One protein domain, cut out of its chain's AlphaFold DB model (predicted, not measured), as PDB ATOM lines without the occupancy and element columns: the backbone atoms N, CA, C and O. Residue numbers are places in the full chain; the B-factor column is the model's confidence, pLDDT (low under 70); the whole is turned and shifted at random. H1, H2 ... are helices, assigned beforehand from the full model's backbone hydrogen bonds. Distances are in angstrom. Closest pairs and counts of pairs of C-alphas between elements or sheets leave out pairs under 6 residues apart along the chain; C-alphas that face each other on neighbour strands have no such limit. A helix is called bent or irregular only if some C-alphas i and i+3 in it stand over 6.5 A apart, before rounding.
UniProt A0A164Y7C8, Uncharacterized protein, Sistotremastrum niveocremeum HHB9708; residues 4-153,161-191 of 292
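AT A GLANCE: This is residues 4 to 153 and 161 to 191 of the 292 residues of an uncharacterized protein of Sistotremastrum niveocremeum HHB9708 (UniProt A0A164Y7C8). Helices follow one another from end to end of this domain: H7, H8 and H9 form an up-and-down bundle at one end, H2 and arm H3a stand at the other with H1 loosely outside them, and H3b, H4 and H5 fill the middle. The last part of H9, residues 182 to 191, sticks out. The printed part has 181 residues with nine named helices, H1 to H9 in chain order, and no named strand; the class is all helix. The whole is compact, with a radius of gyration of the C-alphas of 18.1 A and spans of 56 by 47 by 29 A.

HOW THE PARTS SIT: H9, residues 161 to 191, touches H8, residues 135 to 150, with its residues 163 to 177 alone, opposite ways at a shallow tilt of 32 degrees; the closest C-alphas, of Val 146 and Lys 167, are 5.5 A apart. H9 also touches H7, residues 115 to 128, the closest C-alphas being those of Ile 122 and Ala 170, 6.6 A. H7 and H8 form a hairpin but only just touch, with 3 pairs of C-alphas within 8 A, the closest Leu 125 and Gly 138, 7.3 A. H8 touches H5, residues 99 to 105, with its residues 135 to 141 alone, C-alphas 103 and 137 being closest at 4.8 A. H3, residues 45 to 69, was assigned as one helix by its hydrogen bonds but is bent, C-alphas 52 and 55 lying 8.9 A apart; its arms are H3a, residues 45 to 52, and H3b, residues 55 to 69, itself irregular with C-alphas 55 and 58 7.8 A apart. H3b touches H5 about perpendicular, at 73 degrees, closest at C-alphas 65 and 100, 5.7 A. H4, residues 78 to 88, forms a hairpin with H3b, closest at C-alphas 57 and 88, 6.2 A, and touches H6, residues 109 to 112, closest at C-alphas 79 and 111, 4.9 A. H2, residues 23 to 39, touches H3b with its residues 23 to 26 alone, closest at C-alphas 26 and 64, 6.3 A. H1, residues 4 to 13, touches no helix. Every O i to N i+4 pair is within hydrogen-bond range in H2, H3a, H4, H5, H7, H8 and H9, but 4 of 6 in H1 and 10 of 11 in H3b; H6 is too short for one.

IN THESE COORDINATES: H9 measures 46.0 A, H2 24.4 A, H3b 23.7 A, H8 23.0 A and H7 20.0 A from first to last C-alpha. C-alpha 4 is at (-47.076, -61.527, -51.152) and C-alpha 191 at (-26.453, -26.874, -8.976).

THE WHOLE: The farthest C-alphas, of Gly 42 and Gln 190, are 60.7 A apart. Residues 154 to 160 are not printed, with 17.1 A between C-alphas 153 and 161. Of the links printed whole, none is long. Mean pLDDT of the printed part is 81.0; 37 residues are under 70, among them residues 4 to 27.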
ATOM      1  N   GLN A   4     -47.706 -60.937 -52.352       36.84
ATOM      2  CA  GLN A   4     -47.076 -61.527 -51.152       36.84
ATOM      3  C   GLN A   4     -46.571 -60.497 -50.122       36.84
ATOM      4  O   GLN A   4     -46.693 -60.740 -48.924       36.84
ATOM      5  N   VAL A   5     -46.089 -59.326 -50.552       43.22
ATOM      6  CA  VAL A   5     -45.608 -58.277 -49.627       43.22
ATOM      7  C   VAL A   5     -46.780 -57.560 -48.940       43.22
ATOM      8  O   VAL A   5     -46.768 -57.380 -47.723       43.22
ATOM      9  N   ILE A   6     -47.853 -57.268 -49.685       42.47
ATOM     10  CA  ILE A   6     -49.094 -56.693 -49.136       42.47
ATOM     11  C   ILE A   6     -49.767 -57.679 -48.170       42.47
ATOM     12  O   ILE A   6     -50.256 -57.268 -47.122       42.47
ATOM     13  N   VAL A   7     -49.737 -58.986 -48.457       40.53
ATOM     14  CA  VAL A   7     -50.293 -60.004 -47.553       40.53
ATOM     15  C   VAL A   7     -49.473 -60.140 -46.267       40.53
ATOM     16  O   VAL A   7     -50.074 -60.369 -45.227       40.53
ATOM     17  N   LEU A   8     -48.154 -59.930 -46.252       44.47
ATOM     18  CA  LEU A   8     -47.389 -59.956 -44.992       44.47
ATOM     19  C   LEU A   8     -47.716 -58.769 -44.072       44.47
ATOM     20  O   LEU A   8     -47.835 -58.952 -42.858       44.47
ATOM     21  N   VAL A   9     -47.946 -57.580 -44.639       47.84
ATOM     22  CA  VAL A   9     -48.346 -56.388 -43.869       47.84
ATOM     23  C   VAL A   9     -49.833 -56.443 -43.480       47.84
ATOM     24  O   VAL A   9     -50.184 -56.150 -42.336       47.84
ATOM     25  N   GLN A  10     -50.724 -56.903 -44.367       39.50
ATOM     26  CA  GLN A  10     -52.165 -57.000 -44.083       39.50
ATOM     27  C   GLN A  10     -52.572 -58.239 -43.267       39.50
ATOM     28  O   GLN A  10     -53.488 -58.144 -42.451       39.50
ATOM     29  N   SER A  11     -51.893 -59.384 -43.402       34.69
ATOM     30  CA  SER A  11     -52.159 -60.583 -42.581       34.69
ATOM     31  C   SER A  11     -51.847 -60.330 -41.099       34.69
ATOM     32  O   SER A  11     -52.505 -60.875 -40.212       34.69
ATOM     33  N   ARG A  12     -50.934 -59.389 -40.804       44.56
ATOM     34  CA  ARG A  12     -50.690 -58.894 -39.441       44.56
ATOM     35  C   ARG A  12     -51.743 -57.908 -38.922       44.56
ATOM     36  O   ARG A  12     -51.936 -57.860 -37.713       44.56
ATOM     37  N   ARG A  13     -52.492 -57.199 -39.782       46.12
ATOM     38  CA  ARG A  13     -53.587 -56.298 -39.347       46.12
ATOM     39  C   ARG A  13     -54.770 -57.037 -38.704       46.12
ATOM     40  O   ARG A  13     -55.504 -56.430 -37.929       46.12
ATOM     41  N   ARG A  14     -54.963 -58.336 -38.975       45.16
ATOM     42  CA  ARG A  14     -56.052 -59.137 -38.370       45.16
ATOM     43  C   ARG A  14     -55.701 -59.794 -37.034       45.16
ATOM     44  O   ARG A  14     -56.604 -60.255 -36.348       45.16
ATOM     45  N   ASN A  15     -54.433 -59.795 -36.627       37.25
ATOM     46  CA  ASN A  15     -54.007 -60.333 -35.338       37.25
ATOM     47  C   ASN A  15     -53.433 -59.202 -34.479       37.25
ATOM     48  O   ASN A  15     -52.245 -58.904 -34.553       37.25
ATOM     49  N   ARG A  16     -54.282 -58.597 -33.634       42.66
ATOM     50  CA  ARG A  16     -53.907 -57.626 -32.586       42.66
ATOM     51  C   ARG A  16     -53.086 -58.285 -31.464       42.66
ATOM     52  O   ARG A  16     -53.470 -58.243 -30.298       42.66
ATOM     53  N   ARG A  17     -51.980 -58.953 -31.790       44.59
ATOM     54  CA  ARG A  17     -51.003 -59.364 -30.776       44.59
ATOM     55  C   ARG A  17     -50.011 -58.219 -30.567       44.59
ATOM     56  O   ARG A  17     -49.639 -57.579 -31.551       44.59
ATOM     57  N   PRO A  18     -49.590 -57.954 -29.318       46.94
ATOM     58  CA  PRO A  18     -48.605 -56.920 -29.028       46.94
ATOM     59  C   PRO A  18     -47.336 -57.164 -29.855       46.94
ATOM     60  O   PRO A  18     -46.859 -58.296 -29.969       46.94
ATOM     61  N   LEU A  19     -46.843 -56.093 -30.481       45.16
ATOM     62  CA  LEU A  19     -45.674 -56.055 -31.362       45.16
ATOM     63  C   LEU A  19     -44.398 -56.388 -30.569       45.16
ATOM     64  O   LEU A  19     -43.631 -55.506 -30.213       45.16
ATOM     65  N   GLY A  20     -44.155 -57.669 -30.290       45.84
ATOM     66  CA  GLY A  20     -42.983 -58.124 -29.530       45.84
ATOM     67  C   GLY A  20     -41.637 -58.014 -30.261       45.84
ATOM     68  O   GLY A  20     -40.641 -58.512 -29.757       45.84
ATOM     69  N   ASN A  21     -41.585 -57.428 -31.461       56.62
ATOM     70  CA  ASN A  21     -40.335 -57.094 -32.148       56.62
ATOM     71  C   ASN A  21     -40.653 -56.219 -33.372       56.62
ATOM     72  O   ASN A  21     -41.220 -56.715 -34.351       56.62
ATOM     73  N   ILE A  22     -40.325 -54.926 -33.314       59.28
ATOM     74  CA  ILE A  22     -40.574 -53.956 -34.399       59.28
ATOM     75  C   ILE A  22     -39.480 -54.049 -35.480       59.28
ATOM     76  O   ILE A  22     -39.760 -53.882 -36.667       59.28
ATOM     77  N   ARG A  23     -38.265 -54.459 -35.096       62.69
ATOM     78  CA  ARG A  23     -37.095 -54.638 -35.977       62.69
ATOM     79  C   ARG A  23     -37.362 -55.389 -37.295       62.69
ATOM     80  O   ARG A  23     -37.004 -54.858 -38.345       62.69
ATOM     81  N   PRO A  24     -38.015 -56.570 -37.297       66.06
ATOM     82  CA  PRO A  24     -38.265 -57.314 -38.530       66.06
ATOM     83  C   PRO A  24     -39.185 -56.566 -39.500       66.06
ATOM     84  O   PRO A  24     -39.094 -56.780 -40.704       66.06
ATOM     85  N   CYS A  25     -40.074 -55.699 -38.997       65.44
ATOM     86  CA  CYS A  25     -40.971 -54.913 -39.840       65.44
ATOM     87  C   CYS A  25     -40.219 -53.804 -40.570       65.44
ATOM     88  O   CYS A  25     -40.420 -53.645 -41.768       65.44
ATOM     89  N   THR A  26     -39.356 -53.062 -39.872       66.56
ATOM     90  CA  THR A  26     -38.610 -51.942 -40.463       66.56
ATOM     91  C   THR A  26     -37.626 -52.432 -41.522       66.56
ATOM     92  O   THR A  26     -37.571 -51.882 -42.619       66.56
ATOM     93  N   GLU A  27     -36.909 -53.525 -41.247       68.88
ATOM     94  CA  GLU A  27     -35.976 -54.111 -42.213       68.88
ATOM     95  C   GLU A  27     -36.708 -54.725 -43.416       68.88
ATOM     96  O   GLU A  27     -36.290 -54.536 -44.559       68.88
ATOM     97  N   ALA A  28     -37.834 -55.412 -43.188       72.81
ATOM     98  CA  ALA A  28     -38.667 -55.914 -44.277       72.81
ATOM     99  C   ALA A  28     -39.253 -54.775 -45.120       72.81
ATOM    100  O   ALA A  28     -39.349 -54.924 -46.334       72.81
ATOM    101  N   LEU A  29     -39.606 -53.643 -44.504       72.88
ATOM    102  CA  LEU A  29     -40.109 -52.461 -45.197       72.88
ATOM    103  C   LEU A  29     -39.014 -51.812 -46.046       72.88
ATOM    104  O   LEU A  29     -39.258 -51.540 -47.217       72.88
ATOM    105  N   LEU A  30     -37.800 -51.648 -45.512       71.06
ATOM    106  CA  LEU A  30     -36.652 -51.138 -46.270       71.06
ATOM    107  C   LEU A  30     -36.278 -52.065 -47.433       71.06
ATOM    108  O   LEU A  30     -36.069 -51.600 -48.550       71.06
ATOM    109  N   ARG A  31     -36.256 -53.383 -47.208       74.50
ATOM    110  CA  ARG A  31     -35.995 -54.359 -48.279       74.50
ATOM    111  C   ARG A  31     -37.106 -54.392 -49.318       74.50
ATOM    112  O   ARG A  31     -36.808 -54.503 -50.500       74.50
ATOM    113  N   ALA A  32     -38.366 -54.302 -48.895       70.62
ATOM    114  CA  ALA A  32     -39.497 -54.208 -49.807       70.62
ATOM    115  C   ALA A  32     -39.425 -52.919 -50.630       70.62
ATOM    116  O   ALA A  32     -39.658 -52.967 -51.831       70.62
ATOM    117  N   PHE A  33     -39.043 -51.802 -50.012       69.31
ATOM    118  CA  PHE A  33     -38.853 -50.528 -50.695       69.31
ATOM    119  C   PHE A  33     -37.739 -50.608 -51.743       69.31
ATOM    120  O   PHE A  33     -37.967 -50.254 -52.895       69.31
ATOM    121  N   GLU A  34     -36.563 -51.133 -51.390       69.81
ATOM    122  CA  GLU A  34     -35.451 -51.300 -52.339       69.81
ATOM    123  C   GLU A  34     -35.790 -52.299 -53.461       69.81
ATOM    124  O   GLU A  34     -35.497 -52.053 -54.632       69.81
ATOM    125  N   ALA A  35     -36.466 -53.404 -53.134       71.44
ATOM    126  CA  ALA A  35     -36.916 -54.379 -54.126       71.44
ATOM    127  C   ALA A  35     -37.970 -53.793 -55.082       71.44
ATOM    128  O   ALA A  35     -37.936 -54.070 -56.284       71.44
ATOM    129  N   GLU A  36     -38.887 -52.968 -54.570       64.50
ATOM    130  CA  GLU A  36     -39.925 -52.335 -55.386       64.50
ATOM    131  C   GLU A  36     -39.359 -51.175 -56.211       64.50
ATOM    132  O   GLU A  36     -39.709 -51.037 -57.378       64.50
ATOM    133  N   LYS A  37     -38.390 -50.417 -55.682       65.62
ATOM    134  CA  LYS A  37     -37.630 -49.403 -56.432       65.62
ATOM    135  C   LYS A  37     -36.951 -49.994 -57.669       65.62
ATOM    136  O   LYS A  37     -36.954 -49.366 -58.723       65.62
ATOM    137  N   ALA A  38     -36.419 -51.214 -57.568       67.88
ATOM    138  CA  ALA A  38     -35.828 -51.918 -58.708       67.88
ATOM    139  C   ALA A  38     -36.872 -52.402 -59.737       67.88
ATOM    140  O   ALA A  38     -36.551 -52.548 -60.916       67.88
ATOM    141  N   ARG A  39     -38.119 -52.656 -59.314       64.31
ATOM    142  CA  ARG A  39     -39.219 -53.109 -60.188       64.31
ATOM    143  C   ARG A  39     -39.988 -51.964 -60.841       64.31
ATOM    144  O   ARG A  39     -40.459 -52.115 -61.967       64.31
ATOM    145  N   CYS A  40     -40.140 -50.849 -60.142       56.28
ATOM    146  CA  CYS A  40     -40.981 -49.731 -60.537       56.28
ATOM    147  C   CYS A  40     -40.132 -48.613 -61.144       56.28
ATOM    148  O   CYS A  40     -40.025 -47.527 -60.590       56.28
ATOM    149  N   LEU A  41     -39.585 -48.845 -62.339       54.47
ATOM    150  CA  LEU A  41     -38.990 -47.774 -63.154       54.47
ATOM    151  C   LEU A  41     -40.049 -46.829 -63.779       54.47
ATOM    152  O   LEU A  41     -39.716 -46.036 -64.651       54.47
ATOM    153  N   GLY A  42     -41.318 -46.893 -63.351       57.03
ATOM    154  CA  GLY A  42     -42.392 -46.068 -63.924       57.03
ATOM    155  C   GLY A  42     -43.701 -45.945 -63.131       57.03
ATOM    156  O   GLY A  42     -44.528 -45.118 -63.501       57.03
ATOM    157  N   GLU A  43     -43.916 -46.705 -62.051       57.19
ATOM    158  CA  GLU A  43     -45.068 -46.506 -61.150       57.19
ATOM    159  C   GLU A  43     -44.634 -45.664 -59.936       57.19
ATOM    160  O   GLU A  43     -43.521 -45.817 -59.431       57.19
ATOM    161  N   ASN A  44     -45.501 -44.749 -59.486       70.56
ATOM    162  CA  ASN A  44     -45.217 -43.800 -58.410       70.56
ATOM    163  C   ASN A  44     -45.028 -44.537 -57.069       70.56
ATOM    164  O   ASN A  44     -46.003 -44.805 -56.360       70.56
ATOM    165  N   ILE A  45     -43.772 -44.865 -56.738       70.12
ATOM    166  CA  ILE A  45     -43.366 -45.568 -55.508       70.12
ATOM    167  C   ILE A  45     -43.919 -44.899 -54.246       70.12
ATOM    168  O   ILE A  45     -44.246 -45.587 -53.280       70.12
ATOM    169  N   VAL A  46     -44.112 -43.579 -54.290       71.00
ATOM    170  CA  VAL A  46     -44.704 -42.796 -53.203       71.00
ATOM    171  C   VAL A  46     -46.112 -43.300 -52.887       71.00
ATOM    172  O   VAL A  46     -46.389 -43.610 -51.736       71.00
ATOM    173  N   SER A  47     -46.958 -43.521 -53.899       73.75
ATOM    174  CA  SER A  47     -48.348 -43.966 -53.691       73.75
ATOM    175  C   SER A  47     -48.455 -45.362 -53.062       73.75
ATOM    176  O   SER A  47     -49.329 -45.624 -52.234       73.75
ATOM    177  N   VAL A  48     -47.543 -46.272 -53.424       70.12
ATOM    178  CA  VAL A  48     -47.503 -47.631 -52.864       70.12
ATOM    179  C   VAL A  48     -47.086 -47.568 -51.402       70.12
ATOM    180  O   VAL A  48     -47.687 -48.219 -50.548       70.12
ATOM    181  N   VAL A  49     -46.075 -46.757 -51.108       73.50
ATOM    182  CA  VAL A  49     -45.538 -46.592 -49.761       73.50
ATOM    183  C   VAL A  49     -46.551 -45.892 -48.862       73.50
ATOM    184  O   VAL A  49     -46.826 -46.399 -47.779       73.50
ATOM    185  N   GLU A  50     -47.211 -44.836 -49.335       77.56
ATOM    186  CA  GLU A  50     -48.335 -44.189 -48.648       77.56
ATOM    187  C   GLU A  50     -49.469 -45.174 -48.343       77.56
ATOM    188  O   GLU A  50     -49.944 -45.236 -47.207       77.56
ATOM    189  N   SER A  51     -49.861 -46.011 -49.310       73.31
ATOM    190  CA  SER A  51     -50.915 -47.012 -49.103       73.31
ATOM    191  C   SER A  51     -50.526 -48.088 -48.082       73.31
ATOM    192  O   SER A  51     -51.404 -48.598 -47.376       73.31
ATOM    193  N   ILE A  52     -49.246 -48.468 -48.017       74.88
ATOM    194  CA  ILE A  52     -48.735 -49.437 -47.037       74.88
ATOM    195  C   ILE A  52     -48.680 -48.802 -45.647       74.88
ATOM    196  O   ILE A  52     -49.077 -49.438 -44.666       74.88
ATOM    197  N   ILE A  53     -48.206 -47.557 -45.575       80.06
ATOM    198  CA  ILE A  53     -48.044 -46.801 -44.336       80.06
ATOM    199  C   ILE A  53     -49.414 -46.532 -43.710       80.06
ATOM    200  O   ILE A  53     -49.622 -46.911 -42.554       80.06
ATOM    201  N   GLY A  54     -50.358 -45.962 -44.469       80.50
ATOM    202  CA  GLY A  54     -51.697 -45.589 -44.003       80.50
ATOM    203  C   GLY A  54     -51.689 -45.016 -42.579       80.50
ATOM    204  O   GLY A  54     -50.849 -44.190 -42.231       80.50
ATOM    205  N   ASP A  55     -52.555 -45.552 -41.718       77.44
ATOM    206  CA  ASP A  55     -52.692 -45.120 -40.316       77.44
ATOM    207  C   ASP A  55     -51.556 -45.600 -39.389       77.44
ATOM    208  O   ASP A  55     -51.563 -45.339 -38.190       77.44
ATOM    209  N   SER A  56     -50.580 -46.356 -39.899       84.38
ATOM    210  CA  SER A  56     -49.471 -46.917 -39.103       84.38
ATOM    211  C   SER A  56     -48.207 -46.060 -39.149       84.38
ATOM    212  O   SER A  56     -47.141 -46.499 -38.721       84.38
ATOM    213  N   LYS A  57     -48.318 -44.839 -39.668       87.25
ATOM    214  CA  LYS A  57     -47.212 -43.913 -39.880       87.25
ATOM    215  C   LYS A  57     -46.374 -43.650 -38.633       87.25
ATOM    216  O   LYS A  57     -45.157 -43.779 -38.689       87.25
ATOM    217  N   GLU A  58     -47.018 -43.348 -37.513       87.50
ATOM    218  CA  GLU A  58     -46.331 -43.097 -36.243       87.50
ATOM    219  C   GLU A  58     -45.586 -44.335 -35.740       87.50
ATOM    220  O   GLU A  58     -44.437 -44.247 -35.317       87.50
ATOM    221  N   ILE A  59     -46.206 -45.513 -35.861       87.38
ATOM    222  CA  ILE A  59     -45.593 -46.790 -35.476       87.38
ATOM    223  C   ILE A  59     -44.355 -47.064 -36.340       87.38
ATOM    224  O   ILE A  59     -43.332 -47.513 -35.824       87.38
ATOM    225  N   ILE A  60     -44.438 -46.782 -37.642       88.25
ATOM    226  CA  ILE A  60     -43.324 -46.964 -38.580       88.25
ATOM    227  C   ILE A  60     -42.213 -45.956 -38.289       88.25
ATOM    228  O   ILE A  60     -41.058 -46.361 -38.221       88.25
ATOM    229  N   LEU A  61     -42.538 -44.681 -38.070       89.56
ATOM    230  CA  LEU A  61     -41.566 -43.657 -37.681       89.56
ATOM    231  C   LEU A  61     -40.849 -44.009 -36.381       89.56
ATOM    232  O   LEU A  61     -39.627 -43.917 -36.319       89.56
ATOM    233  N   ASN A  62     -41.591 -44.434 -35.360       88.88
ATOM    234  CA  ASN A  62     -41.015 -44.827 -34.080       88.88
ATOM    235  C   ASN A  62     -40.104 -46.053 -34.245       88.88
ATOM    236  O   ASN A  62     -38.964 -46.057 -33.787       88.88
ATOM    237  N   GLY A  63     -40.569 -47.057 -34.993       88.69
ATOM    238  CA  GLY A  63     -39.770 -48.232 -35.334       88.69
ATOM    239  C   GLY A  63     -38.541 -47.913 -36.179       88.69
ATOM    240  O   GLY A  63     -37.532 -48.605 -36.071       88.69
ATOM    241  N   LEU A  64     -38.604 -46.877 -37.016       89.06
ATOM    242  CA  LEU A  64     -37.471 -46.384 -37.786       89.06
ATOM    243  C   LEU A  64     -36.486 -45.645 -36.882       89.06
ATOM    244  O   LEU A  64     -35.298 -45.920 -36.955       89.06
ATOM    245  N   SER A  65     -36.965 -44.782 -35.985       88.50
ATOM    246  CA  SER A  65     -36.131 -44.092 -34.997       88.50
ATOM    247  C   SER A  65     -35.362 -45.090 -34.120       88.50
ATOM    248  O   SER A  65     -34.136 -45.021 -34.032       88.50
ATOM    249  N   GLU A  66     -36.046 -46.114 -33.596       88.88
ATOM    250  CA  GLU A  66     -35.432 -47.217 -32.841       88.88
ATOM    251  C   GLU A  66     -34.483 -48.074 -33.699       88.88
ATOM    252  O   GLU A  66     -33.460 -48.576 -33.235       88.88
ATOM    253  N   PHE A  67     -34.797 -48.270 -34.977       87.75
ATOM    254  CA  PHE A  67     -33.909 -48.980 -35.894       87.75
ATOM    255  C   PHE A  67     -32.606 -48.196 -36.112       87.75
ATOM    256  O   PHE A  67     -31.526 -48.786 -36.042       87.75
ATOM    257  N   MET A  68     -32.690 -46.872 -36.281       88.88
ATOM    258  CA  MET A  68     -31.533 -46.002 -36.508       88.88
ATOM    259  C   MET A  68     -30.613 -45.883 -35.290       88.88
ATOM    260  O   MET A  68     -29.408 -45.729 -35.472       88.88
ATOM    261  N   THR A  69     -31.125 -46.005 -34.062       88.44
ATOM    262  CA  THR A  69     -30.256 -46.021 -32.866       88.44
ATOM    263  C   THR A  69     -29.371 -47.263 -32.793       88.44
ATOM    264  O   THR A  69     -28.320 -47.231 -32.158       88.44
ATOM    265  N   ASN A  70     -29.771 -48.357 -33.444       86.06
ATOM    266  CA  ASN A  70     -29.137 -49.661 -33.292       86.06
ATOM    267  C   ASN A  70     -28.272 -50.096 -34.485       86.06
ATOM    268  O   ASN A  70     -27.794 -51.234 -34.501       86.06
ATOM    269  N   ILE A  71     -28.123 -49.257 -35.509       81.25
ATOM    270  CA  ILE A  71     -27.495 -49.650 -36.773       81.25
ATOM    271  C   ILE A  71     -26.216 -48.887 -37.026       81.25
ATOM    272  O   ILE A  71     -26.156 -47.667 -36.915       81.25
ATOM    273  N   SER A  72     -25.200 -49.636 -37.451       76.88
ATOM    274  CA  SER A  72     -23.991 -49.085 -38.042       76.88
ATOM    275  C   SER A  72     -24.363 -48.302 -39.300       76.88
ATOM    276  O   SER A  72     -24.992 -48.836 -40.218       76.88
ATOM    277  N   SER A  73     -23.964 -47.035 -39.358       67.94
ATOM    278  CA  SER A  73     -24.387 -46.072 -40.382       67.94
ATOM    279  C   SER A  73     -24.100 -46.480 -41.834       67.94
ATOM    280  O   SER A  73     -24.698 -45.924 -42.749       67.94
ATOM    281  N   SER A  74     -23.264 -47.491 -42.072       71.12
ATOM    282  CA  SER A  74     -22.905 -47.992 -43.403       71.12
ATOM    283  C   SER A  74     -23.972 -48.853 -44.094       71.12
ATOM    284  O   SER A  74     -23.822 -49.159 -45.275       71.12
ATOM    285  N   THR A  75     -25.024 -49.280 -43.392       81.69
ATOM    286  CA  THR A  75     -25.894 -50.368 -43.886       81.69
ATOM    287  C   THR A  75     -27.130 -49.917 -44.670       81.69
ATOM    288  O   THR A  75     -27.720 -50.713 -45.396       81.69
ATOM    289  N   VAL A  76     -27.554 -48.662 -44.517       86.06
ATOM    290  CA  VAL A  76     -28.794 -48.141 -45.117       86.06
ATOM    291  C   VAL A  76     -28.436 -47.174 -46.241       86.06
ATOM    292  O   VAL A  76     -27.475 -46.421 -46.119       86.06
ATOM    293  N   ASN A  77     -29.183 -47.198 -47.349       87.75
ATOM    294  CA  ASN A  77     -29.022 -46.199 -48.401       87.75
ATOM    295  C   ASN A  77     -29.624 -44.863 -47.923       87.75
ATOM    296  O   ASN A  77     -30.838 -44.794 -47.697       87.75
ATOM    297  N   PRO A  78     -28.827 -43.790 -47.800       89.25
ATOM    298  CA  PRO A  78     -29.308 -42.552 -47.202       89.25
ATOM    299  C   PRO A  78     -30.326 -41.823 -48.092       89.25
ATOM    300  O   PRO A  78     -31.256 -41.206 -47.578       89.25
ATOM    301  N   GLY A  79     -30.240 -41.968 -49.419       87.94
ATOM    302  CA  GLY A  79     -31.231 -41.414 -50.346       87.94
ATOM    303  C   GLY A  79     -32.598 -42.099 -50.241       87.94
ATOM    304  O   GLY A  79     -33.626 -41.426 -50.238       87.94
ATOM    305  N   ALA A  80     -32.628 -43.430 -50.104       85.62
ATOM    306  CA  ALA A  80     -33.874 -44.166 -49.869       85.62
ATOM    307  C   ALA A  80     -34.498 -43.797 -48.516       85.62
ATOM    308  O   ALA A  80     -35.703 -43.561 -48.427       85.62
ATOM    309  N   LEU A  81     -33.671 -43.678 -47.473       88.25
ATOM    310  CA  LEU A  81     -34.139 -43.268 -46.154       88.25
ATOM    311  C   LEU A  81     -34.688 -41.836 -46.155       88.25
ATOM    312  O   LEU A  81     -35.713 -41.588 -45.529       88.25
ATOM    313  N   CYS A  82     -34.051 -40.918 -46.885       90.00
ATOM    314  CA  CYS A  82     -34.536 -39.552 -47.067       90.00
ATOM    315  C   CYS A  82     -35.937 -39.547 -47.700       90.00
ATOM    316  O   CYS A  82     -36.852 -38.938 -47.158       90.00
ATOM    317  N   GLN A  83     -36.163 -40.319 -48.767       87.19
ATOM    318  CA  GLN A  83     -37.494 -40.445 -49.383       87.19
ATOM    319  C   GLN A  83     -38.542 -41.008 -48.415       87.19
ATOM    320  O   GLN A  83     -39.657 -40.497 -48.338       87.19
ATOM    321  N   ILE A  84     -38.184 -42.038 -47.646       87.56
ATOM    322  CA  ILE A  84     -39.073 -42.599 -46.624       87.56
ATOM    323  C   ILE A  84     -39.376 -41.552 -45.549       87.56
ATOM    324  O   ILE A  84     -40.532 -41.403 -45.166       87.56
ATOM    325  N   PHE A  85     -38.372 -40.797 -45.098       90.00
ATOM    326  CA  PHE A  85     -38.545 -39.694 -44.156       90.00
ATOM    327  C   PHE A  85     -39.520 -38.644 -44.689       90.00
ATOM    328  O   PHE A  85     -40.394 -38.213 -43.942       90.00
ATOM    329  N   MET A  86     -39.436 -38.283 -45.973       90.56
ATOM    330  CA  MET A  86     -40.392 -37.364 -46.595       90.56
ATOM    331  C   MET A  86     -41.818 -37.882 -46.454       90.56
ATOM    332  O   MET A  86     -42.653 -37.228 -45.842       90.56
ATOM    333  N   ILE A  87     -42.091 -39.102 -46.906       88.81
ATOM    334  CA  ILE A  87     -43.444 -39.678 -46.834       88.81
ATOM    335  C   ILE A  87     -43.913 -39.773 -45.376       88.81
ATOM    336  O   ILE A  87     -45.024 -39.385 -45.011       88.81
ATOM    337  N   LEU A  88     -43.020 -40.227 -44.501       88.12
ATOM    338  CA  LEU A  88     -43.286 -40.386 -43.083       88.12
ATOM    339  C   LEU A  88     -43.339 -39.067 -42.309       88.12
ATOM    340  O   LEU A  88     -43.644 -39.093 -41.128       88.12
ATOM    341  N   THR A  89     -43.131 -37.909 -42.914       90.12
ATOM    342  CA  THR A  89     -43.283 -36.617 -42.226       90.12
ATOM    343  C   THR A  89     -44.420 -35.775 -42.797       90.12
ATOM    344  O   THR A  89     -44.541 -34.620 -42.421       90.12
ATOM    345  N   ASP A  90     -45.308 -36.355 -43.626       89.44
ATOM    346  CA  ASP A  90     -46.547 -35.698 -44.102       89.44
ATOM    347  C   ASP A  90     -47.844 -36.277 -43.497       89.44
ATOM    348  O   ASP A  90     -48.196 -37.416 -43.825       89.44
ATOM    349  N   PRO A  91     -48.512 -35.655 -42.509       88.81
ATOM    350  CA  PRO A  91     -48.142 -34.427 -41.804       88.81
ATOM    351  C   PRO A  91     -47.007 -34.645 -40.788       88.81
ATOM    352  O   PRO A  91     -46.679 -35.784 -40.437       88.81
ATOM    353  N   LEU A  92     -46.401 -33.557 -40.308       89.38
ATOM    354  CA  LEU A  92     -45.251 -33.629 -39.407       89.38
ATOM    355  C   LEU A  92     -45.616 -34.305 -38.074       89.38
ATOM    356  O   LEU A  92     -46.627 -33.940 -37.474       89.38
ATOM    357  N   PRO A  93     -44.794 -35.248 -37.578       89.81
ATOM    358  CA  PRO A  93     -45.012 -35.835 -36.264       89.81
ATOM    359  C   PRO A  93     -44.692 -34.814 -35.162       89.81
ATOM    360  O   PRO A  93     -43.656 -34.145 -35.196       89.81
ATOM    361  N   THR A  94     -45.572 -34.719 -34.168       87.38
ATOM    362  CA  THR A  94     -45.393 -33.861 -32.983       87.38
ATOM    363  C   THR A  94     -44.815 -34.611 -31.790       87.38
ATOM    364  O   THR A  94     -44.188 -34.006 -30.928       87.38
ATOM    365  N   ASP A  95     -45.017 -35.925 -31.716       89.38
ATOM    366  CA  ASP A  95     -44.753 -36.702 -30.496       89.38
ATOM    367  C   ASP A  95     -43.661 -37.763 -30.672       89.38
ATOM    368  O   ASP A  95     -43.445 -38.592 -29.789       89.38
ATOM    369  N   ILE A  96     -42.953 -37.741 -31.804       92.00
ATOM    370  CA  ILE A  96     -41.896 -38.705 -32.118       92.00
ATOM    371  C   ILE A  96     -40.563 -37.983 -32.181       92.00
ATOM    372  O   ILE A  96     -40.391 -37.048 -32.958       92.00
ATOM    373  N   ASP A  97     -39.602 -38.479 -31.408       93.19
ATOM    374  CA  ASP A  97     -38.235 -37.993 -31.467       93.19
ATOM    375  C   ASP A  97     -37.506 -38.542 -32.704       93.19
ATOM    376  O   ASP A  97     -37.181 -39.731 -32.804       93.19
ATOM    377  N   LEU A  98     -37.241 -37.648 -33.656       93.62
ATOM    378  CA  LEU A  98     -36.496 -37.936 -34.882       93.62
ATOM    379  C   LEU A  98     -34.985 -37.722 -34.737       93.62
ATOM    380  O   LEU A  98     -34.266 -37.872 -35.726       93.62
ATOM    381  N   SER A  99     -34.480 -37.422 -33.534       93.94
ATOM    382  CA  SER A  99     -33.043 -37.248 -33.264       93.94
ATOM    383  C   SER A  99     -32.147 -38.319 -33.904       93.94
ATOM    384  O   SER A  99     -31.151 -37.946 -34.530       93.94
ATOM    385  N   PRO A 100     -32.469 -39.630 -33.829       93.38
ATOM    386  CA  PRO A 100     -31.638 -40.664 -34.445       93.38
ATOM    387  C   PRO A 100     -31.587 -40.572 -35.975       93.38
ATOM    388  O   PRO A 100     -30.524 -40.770 -36.563       93.38
ATOM    389  N   LEU A 101     -32.709 -40.230 -36.623       92.56
ATOM    390  CA  LEU A 101     -32.744 -40.004 -38.071       92.56
ATOM    391  C   LEU A 101     -31.943 -38.763 -38.459       92.56
ATOM    392  O   LEU A 101     -31.148 -38.826 -39.393       92.56
ATOM    393  N   LEU A 102     -32.120 -37.656 -37.733       93.62
ATOM    394  CA  LEU A 102     -31.376 -36.420 -37.986       93.62
ATOM    395  C   LEU A 102     -29.867 -36.660 -37.866       93.62
ATOM    396  O   LEU A 102     -29.110 -36.301 -38.763       93.62
ATOM    397  N   ASN A 103     -29.441 -37.359 -36.810       93.56
ATOM    398  CA  ASN A 103     -28.041 -37.720 -36.592       93.56
ATOM    399  C   ASN A 103     -27.473 -38.605 -37.710       93.56
ATOM    400  O   ASN A 103     -26.295 -38.510 -38.052       93.56
ATOM    401  N   TYR A 104     -28.299 -39.481 -38.278       92.56
ATOM    402  CA  TYR A 104     -27.901 -40.266 -39.436       92.56
ATOM    403  C   TYR A 104     -27.752 -39.388 -40.685       92.56
ATOM    404  O   TYR A 104     -26.736 -39.485 -41.368       92.56
ATOM    405  N   PHE A 105     -28.703 -38.491 -40.967       90.94
ATOM    406  CA  PHE A 105     -28.614 -37.591 -42.123       90.94
ATOM    407  C   PHE A 105     -27.403 -36.654 -42.057       90.94
ATOM    408  O   PHE A 105     -26.782 -36.418 -43.093       90.94
ATOM    409  N   CYS A 106     -26.983 -36.228 -40.860       91.31
ATOM    410  CA  CYS A 106     -25.743 -35.465 -40.671       91.31
ATOM    411  C   CYS A 106     -24.493 -36.168 -41.230       91.31
ATOM    412  O   CYS A 106     -23.516 -35.504 -41.571       91.31
ATOM    413  N   GLN A 107     -24.494 -37.500 -41.316       91.12
ATOM    414  CA  GLN A 107     -23.360 -38.272 -41.838       91.12
ATOM    415  C   GLN A 107     -23.355 -38.340 -43.372       91.12
ATOM    416  O   GLN A 107     -22.346 -38.713 -43.966       91.12
ATOM    417  N   PHE A 108     -24.464 -37.968 -44.020       90.12
ATOM    418  CA  PHE A 108     -24.670 -38.093 -45.462       90.12
ATOM    419  C   PHE A 108     -25.294 -36.815 -46.055       90.12
ATOM    420  O   PHE A 108     -26.402 -36.876 -46.599       90.12
ATOM    421  N   PRO A 109     -24.600 -35.662 -46.009       85.75
ATOM    422  CA  PRO A 109     -25.159 -34.372 -46.433       85.75
ATOM    423  C   PRO A 109     -25.665 -34.374 -47.887       85.75
ATOM    424  O   PRO A 109     -26.711 -33.800 -48.183       85.75
ATOM    425  N   GLU A 110     -25.002 -35.112 -48.784       83.38
ATOM    426  CA  GLU A 110     -25.403 -35.240 -50.196       83.38
ATOM    427  C   GLU A 110     -26.808 -35.834 -50.382       83.38
ATOM    428  O   GLU A 110     -27.542 -35.465 -51.302       83.38
ATOM    429  N   SER A 111     -27.209 -36.739 -49.484       75.06
ATOM    430  CA  SER A 111     -28.505 -37.428 -49.545       75.06
ATOM    431  C   SER A 111     -29.693 -36.535 -49.184       75.06
ATOM    432  O   SER A 111     -30.842 -36.879 -49.468       75.06
ATOM    433  N   PHE A 112     -29.409 -35.387 -48.571       73.25
ATOM    434  CA  PHE A 112     -30.396 -34.458 -48.049       73.25
ATOM    435  C   PHE A 112     -30.393 -33.112 -48.794       73.25
ATOM    436  O   PHE A 112     -31.079 -32.167 -48.417       73.25
ATOM    437  N   SER A 113     -29.684 -33.039 -49.922       70.00
ATOM    438  CA  SER A 113     -29.594 -31.846 -50.775       70.00
ATOM    439  C   SER A 113     -30.930 -31.399 -51.392       70.00
ATOM    440  O   SER A 113     -31.010 -30.323 -51.986       70.00
ATOM    441  N   SER A 114     -32.003 -32.188 -51.257       77.62
ATOM    442  CA  SER A 114     -33.319 -31.790 -51.752       77.62
ATOM    443  C   SER A 114     -33.922 -30.657 -50.912       77.62
ATOM    444  O   SER A 114     -33.975 -30.721 -49.679       77.62
ATOM    445  N   PHE A 115     -34.441 -29.638 -51.600       84.00
ATOM    446  CA  PHE A 115     -35.112 -28.495 -50.978       84.00
ATOM    447  C   PHE A 115     -36.287 -28.910 -50.092       84.00
ATOM    448  O   PHE A 115     -36.443 -28.384 -48.992       84.00
ATOM    449  N   GLU A 116     -37.081 -29.874 -50.559       88.31
ATOM    450  CA  GLU A 116     -38.281 -30.323 -49.859       88.31
ATOM    451  C   GLU A 116     -37.929 -30.960 -48.513       88.31
ATOM    452  O   GLU A 116     -38.551 -30.653 -47.498       88.31
ATOM    453  N   ALA A 117     -36.888 -31.794 -48.473       91.00
ATOM    454  CA  ALA A 117     -36.473 -32.413 -47.225       91.00
ATOM    455  C   ALA A 117     -35.995 -31.369 -46.223       91.00
ATOM    456  O   ALA A 117     -36.441 -31.369 -45.073       91.00
ATOM    457  N   SER A 118     -35.195 -30.409 -46.683       92.69
ATOM    458  CA  SER A 118     -34.716 -29.307 -45.849       92.69
ATOM    459  C   SER A 118     -35.851 -28.501 -45.219       92.69
ATOM    460  O   SER A 118     -35.794 -28.203 -44.025       92.69
ATOM    461  N   ASP A 119     -36.912 -28.209 -45.977       93.81
ATOM    462  CA  ASP A 119     -38.099 -27.536 -45.437       93.81
ATOM    463  C   ASP A 119     -38.797 -28.362 -44.355       93.81
ATOM    464  O   ASP A 119     -39.206 -27.811 -43.330       93.81
ATOM    465  N   ARG A 120     -38.892 -29.682 -44.543       93.88
ATOM    466  CA  ARG A 120     -39.517 -30.572 -43.557       93.88
ATOM    467  C   ARG A 120     -38.699 -30.713 -42.285       93.88
ATOM    468  O   ARG A 120     -39.287 -30.718 -41.207       93.88
ATOM    469  N   ILE A 121     -37.371 -30.787 -42.378       94.44
ATOM    470  CA  ILE A 121     -36.517 -30.794 -41.184       94.44
ATOM    471  C   ILE A 121     -36.660 -29.483 -40.424       94.44
ATOM    472  O   ILE A 121     -36.893 -29.527 -39.222       94.44
ATOM    473  N   ILE A 122     -36.593 -28.332 -41.098       95.81
ATOM    474  CA  ILE A 122     -36.762 -27.032 -40.434       95.81
ATOM    475  C   ILE A 122     -38.126 -26.955 -39.746       95.81
ATOM    476  O   ILE A 122     -38.188 -26.634 -38.563       95.81
ATOM    477  N   ALA A 123     -39.206 -27.324 -40.439       95.50
ATOM    478  CA  ALA A 123     -40.544 -27.326 -39.853       95.50
ATOM    479  C   ALA A 123     -40.675 -28.314 -38.676       95.50
ATOM    480  O   ALA A 123     -41.384 -28.039 -37.709       95.50
ATOM    481  N   TYR A 124     -39.990 -29.460 -38.722       95.12
ATOM    482  CA  TYR A 124     -39.957 -30.401 -37.602       95.12
ATOM    483  C   TYR A 124     -39.218 -29.809 -36.404       95.12
ATOM    484  O   TYR A 124     -39.737 -29.876 -35.291       95.12
ATOM    485  N   LEU A 125     -38.049 -29.208 -36.634       95.69
ATOM    486  CA  LEU A 125     -37.238 -28.587 -35.593       95.69
ATOM    487  C   LEU A 125     -37.975 -27.415 -34.937       95.69
ATOM    488  O   LEU A 125     -38.010 -27.362 -33.717       95.69
ATOM    489  N   GLU A 126     -38.642 -26.546 -35.700       95.62
ATOM    490  CA  GLU A 126     -39.452 -25.445 -35.145       95.62
ATOM    491  C   GLU A 126     -40.531 -25.936 -34.173       95.62
ATOM    492  O   GLU A 126     -40.748 -25.338 -33.123       95.62
ATOM    493  N   ASN A 127     -41.190 -27.049 -34.499       94.62
ATOM    494  CA  ASN A 127     -42.256 -27.597 -33.660       94.62
ATOM    495  C   ASN A 127     -41.733 -28.433 -32.484       94.62
ATOM    496  O   ASN A 127     -42.454 -28.637 -31.506       94.62
ATOM    497  N   ASN A 128     -40.502 -28.945 -32.573       94.00
ATOM    498  CA  ASN A 128     -39.984 -29.958 -31.651       94.00
ATOM    499  C   ASN A 128     -38.641 -29.599 -31.013       94.00
ATOM    500  O   ASN A 128     -38.046 -30.463 -30.372       94.00
ATOM    501  N   ILE A 129     -38.160 -28.358 -31.119       93.19
ATOM    502  CA  ILE A 129     -36.826 -27.968 -30.636       93.19
ATOM    503  C   ILE A 129     -36.584 -28.358 -29.174       93.19
ATOM    504  O   ILE A 129     -35.505 -28.827 -28.836       93.19
ATOM    505  N   LEU A 130     -37.613 -28.258 -28.326       91.44
ATOM    506  CA  LEU A 130     -37.570 -28.615 -26.902       91.44
ATOM    507  C   LEU A 130     -37.693 -30.121 -26.614       91.44
ATOM    508  O   LEU A 130     -37.462 -30.544 -25.483       91.44
ATOM    509  N   ARG A 131     -38.136 -30.917 -27.591       90.38
ATOM    510  CA  ARG A 131     -38.466 -32.348 -27.439       90.38
ATOM    511  C   ARG A 131     -37.388 -33.278 -27.992       90.38
ATOM    512  O   ARG A 131     -37.392 -34.465 -27.683       90.38
ATOM    513  N   ILE A 132     -36.490 -32.751 -28.814       93.06
ATOM    514  CA  ILE A 132     -35.406 -33.499 -29.451       93.06
ATOM    515  C   ILE A 132     -34.417 -33.955 -28.378       93.06
ATOM    516  O   ILE A 132     -33.828 -33.135 -27.678       93.06
ATOM    517  N   SER A 133     -34.204 -35.267 -28.260       93.25
ATOM    518  CA  SER A 133     -33.267 -35.813 -27.269       93.25
ATOM    519  C   SER A 133     -31.807 -35.469 -27.578       93.25
ATOM    520  O   SER A 133     -30.997 -35.324 -26.662       93.25
ATOM    521  N   ASN A 134     -31.460 -35.310 -28.860       93.38
ATOM    522  CA  ASN A 134     -30.111 -34.980 -29.303       93.38
ATOM    523  C   ASN A 134     -30.061 -33.606 -29.982       93.38
ATOM    524  O   ASN A 134     -30.082 -33.488 -31.212       93.38
ATOM    525  N   HIS A 135     -29.933 -32.556 -29.171       93.94
ATOM    526  CA  HIS A 135     -29.790 -31.192 -29.677       93.94
ATOM    527  C   HIS A 135     -28.548 -30.999 -30.565       93.94
ATOM    528  O   HIS A 135     -28.575 -30.165 -31.466       93.94
ATOM    529  N   ALA A 136     -27.476 -31.773 -30.357       93.94
ATOM    530  CA  ALA A 136     -26.264 -31.664 -31.168       93.94
ATOM    531  C   ALA A 136     -26.511 -32.099 -32.621       93.94
ATOM    532  O   ALA A 136     -26.049 -31.427 -33.540       93.94
ATOM    533  N   ALA A 137     -27.296 -33.161 -32.831       93.31
ATOM    534  CA  ALA A 137     -27.700 -33.590 -34.169       93.31
ATOM    535  C   ALA A 137     -28.568 -32.529 -34.869       93.31
ATOM    536  O   ALA A 137     -28.329 -32.208 -36.032       93.31
ATOM    537  N   GLY A 138     -29.530 -31.943 -34.143       94.81
ATOM    538  CA  GLY A 138     -30.350 -30.833 -34.643       94.81
ATOM    539  C   GLY A 138     -29.515 -29.607 -35.031       94.81
ATOM    540  O   GLY A 138     -29.701 -29.036 -36.101       94.81
ATOM    541  N   ARG A 139     -28.529 -29.244 -34.207       96.19
ATOM    542  CA  ARG A 139     -27.602 -28.145 -34.496       96.19
ATOM    543  C   ARG A 139     -26.732 -28.442 -35.722       96.19
ATOM    544  O   ARG A 139     -26.648 -27.617 -36.624       96.19
ATOM    545  N   GLN A 140     -26.138 -29.632 -35.792       95.25
ATOM    546  CA  GLN A 140     -25.251 -30.022 -36.890       95.25
ATOM    547  C   GLN A 140     -25.971 -30.022 -38.245       95.25
ATOM    548  O   GLN A 140     -25.410 -29.547 -39.233       95.25
ATOM    549  N   ILE A 141     -27.215 -30.516 -38.310       94.56
ATOM    550  CA  ILE A 141     -27.963 -30.511 -39.572       94.56
ATOM    551  C   ILE A 141     -28.309 -29.089 -40.015       94.56
ATOM    552  O   ILE A 141     -28.223 -28.782 -41.200       94.56
ATOM    553  N   LEU A 142     -28.627 -28.188 -39.080       95.62
ATOM    554  CA  LEU A 142     -28.865 -26.782 -39.397       95.62
ATOM    555  C   LEU A 142     -27.592 -26.087 -39.898       95.62
ATOM    556  O   LEU A 142     -27.653 -25.358 -40.885       95.62
ATOM    557  N   GLU A 143     -26.433 -26.354 -39.292       95.31
ATOM    558  CA  GLU A 143     -25.145 -25.839 -39.781       95.31
ATOM    559  C   GLU A 143     -24.836 -26.333 -41.197       95.31
ATOM    560  O   GLU A 143     -24.383 -25.555 -42.041       95.31
ATOM    561  N   GLN A 144     -25.120 -27.608 -41.483       92.62
ATOM    562  CA  GLN A 144     -24.988 -28.165 -42.829       92.62
ATOM    563  C   GLN A 144     -25.943 -27.491 -43.810       92.62
ATOM    564  O   GLN A 144     -25.522 -27.146 -44.912       92.62
ATOM    565  N   LEU A 145     -27.193 -27.244 -43.410       91.81
ATOM    566  CA  LEU A 145     -28.149 -26.511 -44.233       91.81
ATOM    567  C   LEU A 145     -27.643 -25.097 -44.521       91.81
ATOM    568  O   LEU A 145     -27.609 -24.708 -45.681       91.81
ATOM    569  N   VAL A 146     -27.174 -24.346 -43.528       93.56
ATOM    570  CA  VAL A 146     -26.633 -22.991 -43.741       93.56
ATOM    571  C   VAL A 146     -25.388 -23.015 -44.641       93.56
ATOM    572  O   VAL A 146     -25.285 -22.209 -45.568       93.56
ATOM    573  N   SER A 147     -24.483 -23.976 -44.430       91.12
ATOM    574  CA  SER A 147     -23.230 -24.119 -45.192       91.12
ATOM    575  C   SER A 147     -23.456 -24.564 -46.640       91.12
ATOM    576  O   SER A 147     -22.799 -24.083 -47.562       91.12
ATOM    577  N   ALA A 148     -24.431 -25.444 -46.880       86.94
ATOM    578  CA  ALA A 148     -24.804 -25.855 -48.231       86.94
ATOM    579  C   ALA A 148     -25.268 -24.659 -49.079       86.94
ATOM    580  O   ALA A 148     -25.084 -24.656 -50.293       86.94
ATOM    581  N   HIS A 149     -25.819 -23.618 -48.443       79.94
ATOM    582  CA  HIS A 149     -26.254 -22.403 -49.128       79.94
ATOM    583  C   HIS A 149     -25.116 -21.396 -49.358       79.94
ATOM    584  O   HIS A 149     -25.262 -20.536 -50.222       79.94
ATOM    585  N   SER A 150     -23.988 -21.484 -48.639       80.75
ATOM    586  CA  SER A 150     -22.825 -20.606 -48.857       80.75
ATOM    587  C   SER A 150     -21.834 -21.143 -49.892       80.75
ATOM    588  O   SER A 150     -21.112 -20.361 -50.496       80.75
ATOM    589  N   SER A 151     -21.809 -22.459 -50.134       73.19
ATOM    590  CA  SER A 151     -20.873 -23.099 -51.075       73.19
ATOM    591  C   SER A 151     -21.253 -22.950 -52.558       73.19
ATOM    592  O   SER A 151     -20.502 -23.393 -53.432       73.19
ATOM    593  N   LEU A 152     -22.420 -22.389 -52.874       66.44
ATOM    594  CA  LEU A 152     -22.842 -22.169 -54.254       66.44
ATOM    595  C   LEU A 152     -22.129 -20.943 -54.820       66.44
ATOM    596  O   LEU A 152     -22.607 -19.830 -54.656       66.44
ATOM    597  N   ASP A 153     -20.998 -21.223 -55.472       66.44
ATOM    598  CA  ASP A 153     -20.132 -20.321 -56.237       66.44
ATOM    599  C   ASP A 153     -20.815 -18.998 -56.634       66.44
ATOM    600  O   ASP A 153     -21.790 -18.985 -57.398       66.44
ATOM    601  N   ARG A 161     -35.812 -16.972 -53.818       88.81
ATOM    602  CA  ARG A 161     -36.363 -16.356 -52.605       88.81
ATOM    603  C   ARG A 161     -36.573 -17.400 -51.498       88.81
ATOM    604  O   ARG A 161     -36.340 -17.109 -50.328       88.81
ATOM    605  N   ASP A 162     -36.944 -18.620 -51.880       88.06
ATOM    606  CA  ASP A 162     -37.160 -19.737 -50.962       88.06
ATOM    607  C   ASP A 162     -35.863 -20.235 -50.319       88.06
ATOM    608  O   ASP A 162     -35.857 -20.535 -49.129       88.06
ATOM    609  N   ALA A 163     -34.747 -20.266 -51.055       88.56
ATOM    610  CA  ALA A 163     -33.442 -20.625 -50.501       88.56
ATOM    611  C   ALA A 163     -32.966 -19.605 -49.452       88.56
ATOM    612  O   ALA A 163     -32.531 -20.000 -48.371       88.56
ATOM    613  N   ILE A 164     -33.129 -18.300 -49.719       90.62
ATOM    614  CA  ILE A 164     -32.828 -17.232 -48.744       90.62
ATOM    615  C   ILE A 164     -33.690 -17.396 -47.489       90.62
ATOM    616  O   ILE A 164     -33.178 -17.372 -46.370       90.62
ATOM    617  N   LYS A 165     -35.002 -17.595 -47.673       94.19
ATOM    618  CA  LYS A 165     -35.945 -17.786 -46.565       94.19
ATOM    619  C   LYS A 165     -35.570 -19.004 -45.722       94.19
ATOM    620  O   LYS A 165     -35.592 -18.927 -44.498       94.19
ATOM    621  N   ARG A 166     -35.218 -20.116 -46.365       92.19
ATOM    622  CA  ARG A 166     -34.817 -21.352 -45.691       92.19
ATOM    623  C   ARG A 166     -33.542 -21.169 -44.878       92.19
ATOM    624  O   ARG A 166     -33.524 -21.550 -43.713       92.19
ATOM    625  N   LYS A 167     -32.522 -20.538 -45.466       93.69
ATOM    626  CA  LYS A 167     -31.278 -20.196 -44.772       93.69
ATOM    627  C   LYS A 167     -31.557 -19.343 -43.533       93.69
ATOM    628  O   LYS A 167     -31.148 -19.720 -42.445       93.69
ATOM    629  N   SER A 168     -32.329 -18.267 -43.683       95.75
ATOM    630  CA  SER A 168     -32.679 -17.379 -42.567       95.75
ATOM    631  C   SER A 168     -33.446 -18.102 -41.451       95.75
ATOM    632  O   SER A 168     -33.183 -17.861 -40.277       95.75
ATOM    633  N   ARG A 169     -34.360 -19.025 -41.791       97.00
ATOM    634  CA  ARG A 169     -35.045 -19.861 -40.788       97.00
ATOM    635  C   ARG A 169     -34.083 -20.807 -40.076       97.00
ATOM    636  O   ARG A 169     -34.178 -20.957 -38.864       97.00
ATOM    637  N   ALA A 170     -33.162 -21.425 -40.812       96.50
ATOM    638  CA  ALA A 170     -32.163 -22.310 -40.225       96.50
ATOM    639  C   ALA A 170     -31.211 -21.557 -39.276       96.50
ATOM    640  O   ALA A 170     -30.926 -22.058 -38.193       96.50
ATOM    641  N   GLU A 171     -30.782 -20.345 -39.643       97.12
ATOM    642  CA  GLU A 171     -29.986 -19.456 -38.781       97.12
ATOM    643  C   GLU A 171     -30.752 -19.077 -37.505       97.12
ATOM    644  O   GLU A 171     -30.223 -19.231 -36.409       97.12
ATOM    645  N   GLY A 172     -32.029 -18.690 -37.624       97.75
ATOM    646  CA  GLY A 172     -32.859 -18.382 -36.455       97.75
ATOM    647  C   GLY A 172     -33.026 -19.568 -35.496       97.75
ATOM    648  O   GLY A 172     -32.990 -19.388 -34.281       97.75
ATOM    649  N   LEU A 173     -33.151 -20.789 -36.027       97.19
ATOM    650  CA  LEU A 173     -33.176 -22.001 -35.206       97.19
ATOM    651  C   LEU A 173     -31.827 -22.280 -34.534       97.19
ATOM    652  O   LEU A 173     -31.815 -22.709 -33.383       97.19
ATOM    653  N   LEU A 174     -30.697 -22.051 -35.214       97.31
ATOM    654  CA  LEU A 174     -29.363 -22.216 -34.619       97.31
ATOM    655  C   LEU A 174     -29.178 -21.310 -33.401       97.31
ATOM    656  O   LEU A 174     -28.755 -21.795 -32.350       97.31
ATOM    657  N   ASP A 175     -29.571 -20.042 -33.518       97.00
ATOM    658  CA  ASP A 175     -29.538 -19.094 -32.403       97.00
ATOM    659  C   ASP A 175     -30.391 -19.589 -31.222       97.00
ATOM    660  O   ASP A 175     -30.016 -19.453 -30.053       97.00
ATOM    661  N   GLU A 176     -31.536 -20.212 -31.511       96.69
ATOM    662  CA  GLU A 176     -32.409 -20.795 -30.495       96.69
ATOM    663  C   GLU A 176     -31.774 -22.021 -29.812       96.69
ATOM    664  O   GLU A 176     -31.790 -22.123 -28.579       96.69
ATOM    665  N   PHE A 177     -31.134 -22.914 -30.576       94.69
ATOM    666  CA  PHE A 177     -30.359 -24.037 -30.034       94.69
ATOM    667  C   PHE A 177     -29.225 -23.558 -29.117       94.69
ATOM    668  O   PHE A 177     -29.067 -24.077 -28.005       94.69
ATOM    669  N   ASP A 178     -28.466 -22.548 -29.542       94.38
ATOM    670  CA  ASP A 178     -27.359 -21.991 -28.762       94.38
ATOM    671  C   ASP A 178     -27.864 -21.284 -27.489       94.38
ATOM    672  O   ASP A 178     -27.251 -21.383 -26.413       94.38
ATOM    673  N   ARG A 179     -29.043 -20.653 -27.556       94.25
ATOM    674  CA  ARG A 179     -29.735 -20.106 -26.383       94.25
ATOM    675  C   ARG A 179     -30.127 -21.203 -25.390       94.25
ATOM    676  O   ARG A 179     -29.874 -21.040 -24.193       94.25
ATOM    677  N   PHE A 180     -30.697 -22.320 -25.844       90.69
ATOM    678  CA  PHE A 180     -31.047 -23.439 -24.957       90.69
ATOM    679  C   PHE A 180     -29.817 -24.080 -24.315       90.69
ATOM    680  O   PHE A 180     -29.814 -24.322 -23.104       90.69
ATOM    681  N   ALA A 181     -28.748 -24.282 -25.088       89.62
ATOM    682  CA  ALA A 181     -27.484 -24.793 -24.565       89.62
ATOM    683  C   ALA A 181     -26.901 -23.867 -23.482       89.62
ATOM    684  O   ALA A 181     -26.390 -24.337 -22.463       89.62
ATOM    685  N   SER A 182     -27.022 -22.550 -23.664       92.88
ATOM    686  CA  SER A 182     -26.583 -21.558 -22.675       92.88
ATOM    687  C   SER A 182     -27.390 -21.640 -21.374       92.88
ATOM    688  O   SER A 182     -26.809 -21.620 -20.290       92.88
ATOM    689  N   ILE A 183     -28.716 -21.802 -21.463       91.31
ATOM    690  CA  ILE A 183     -29.590 -21.968 -20.287       91.31
ATOM    691  C   ILE A 183     -29.248 -23.254 -19.519       91.31
ATOM    692  O   ILE A 183     -29.175 -23.224 -18.290       91.31
ATOM    693  N   ALA A 184     -29.006 -24.364 -20.223       87.88
ATOM    694  CA  ALA A 184     -28.630 -25.632 -19.597       87.88
ATOM    695  C   ALA A 184     -27.326 -25.503 -18.787       87.88
ATOM    696  O   ALA A 184     -27.298 -25.844 -17.606       87.88
ATOM    697  N   ARG A 185     -26.287 -24.884 -19.368       89.50
ATOM    698  CA  ARG A 185     -24.996 -24.652 -18.688       89.50
ATOM    699  C   ARG A 185     -25.120 -23.784 -17.434       89.50
ATOM    700  O   ARG A 185     -24.417 -24.020 -16.449       89.50
ATOM    701  N   LEU A 186     -25.998 -22.778 -17.455       92.38
ATOM    702  CA  LEU A 186     -26.251 -21.930 -16.285       92.38
ATOM    703  C   LEU A 186     -26.897 -22.720 -15.142       92.38
ATOM    704  O   LEU A 186     -26.528 -22.525 -13.983       92.38
ATOM    705  N   ARG A 187     -27.820 -23.635 -15.460       89.06
ATOM    706  CA  ARG A 187     -28.467 -24.500 -14.465       89.06
ATOM    707  C   ARG A 187     -27.470 -25.469 -13.826       89.06
ATOM    708  O   ARG A 187     -27.457 -25.595 -12.603       89.06
ATOM    709  N   ASP A 188     -26.601 -26.076 -14.629       88.31
ATOM    710  CA  ASP A 188     -25.563 -26.985 -14.126       88.31
ATOM    711  C   ASP A 188     -24.563 -26.249 -13.219       88.31
ATOM    712  O   ASP A 188     -24.147 -26.766 -12.182       88.31
ATOM    713  N   SER A 189     -24.247 -24.995 -13.559       89.75
ATOM    714  CA  SER A 189     -23.361 -24.142 -12.757       89.75
ATOM    715  C   SER A 189     -23.981 -23.742 -11.411       89.75
ATOM    716  O   SER A 189     -23.267 -23.659 -10.414       89.75
ATOM    717  N   GLN A 190     -25.300 -23.521 -11.349       84.12
ATOM    718  CA  GLN A 190     -25.993 -23.215 -10.089       84.12
ATOM    719  C   GLN A 190     -26.114 -24.442  -9.181       84.12
ATOM    720  O   GLN A 190     -25.905 -24.321  -7.972       84.12
ATOM    721  N   SER A 191     -26.353 -25.629  -9.749       78.56
ATOM    722  CA  SER A 191     -26.453 -26.874  -8.976       78.56
ATOM    723  C   SER A 191     -25.140 -27.271  -8.285       78.56
ATOM    724  O   SER A 191     -25.177 -28.014  -7.310       78.56
TER     725      SER A 191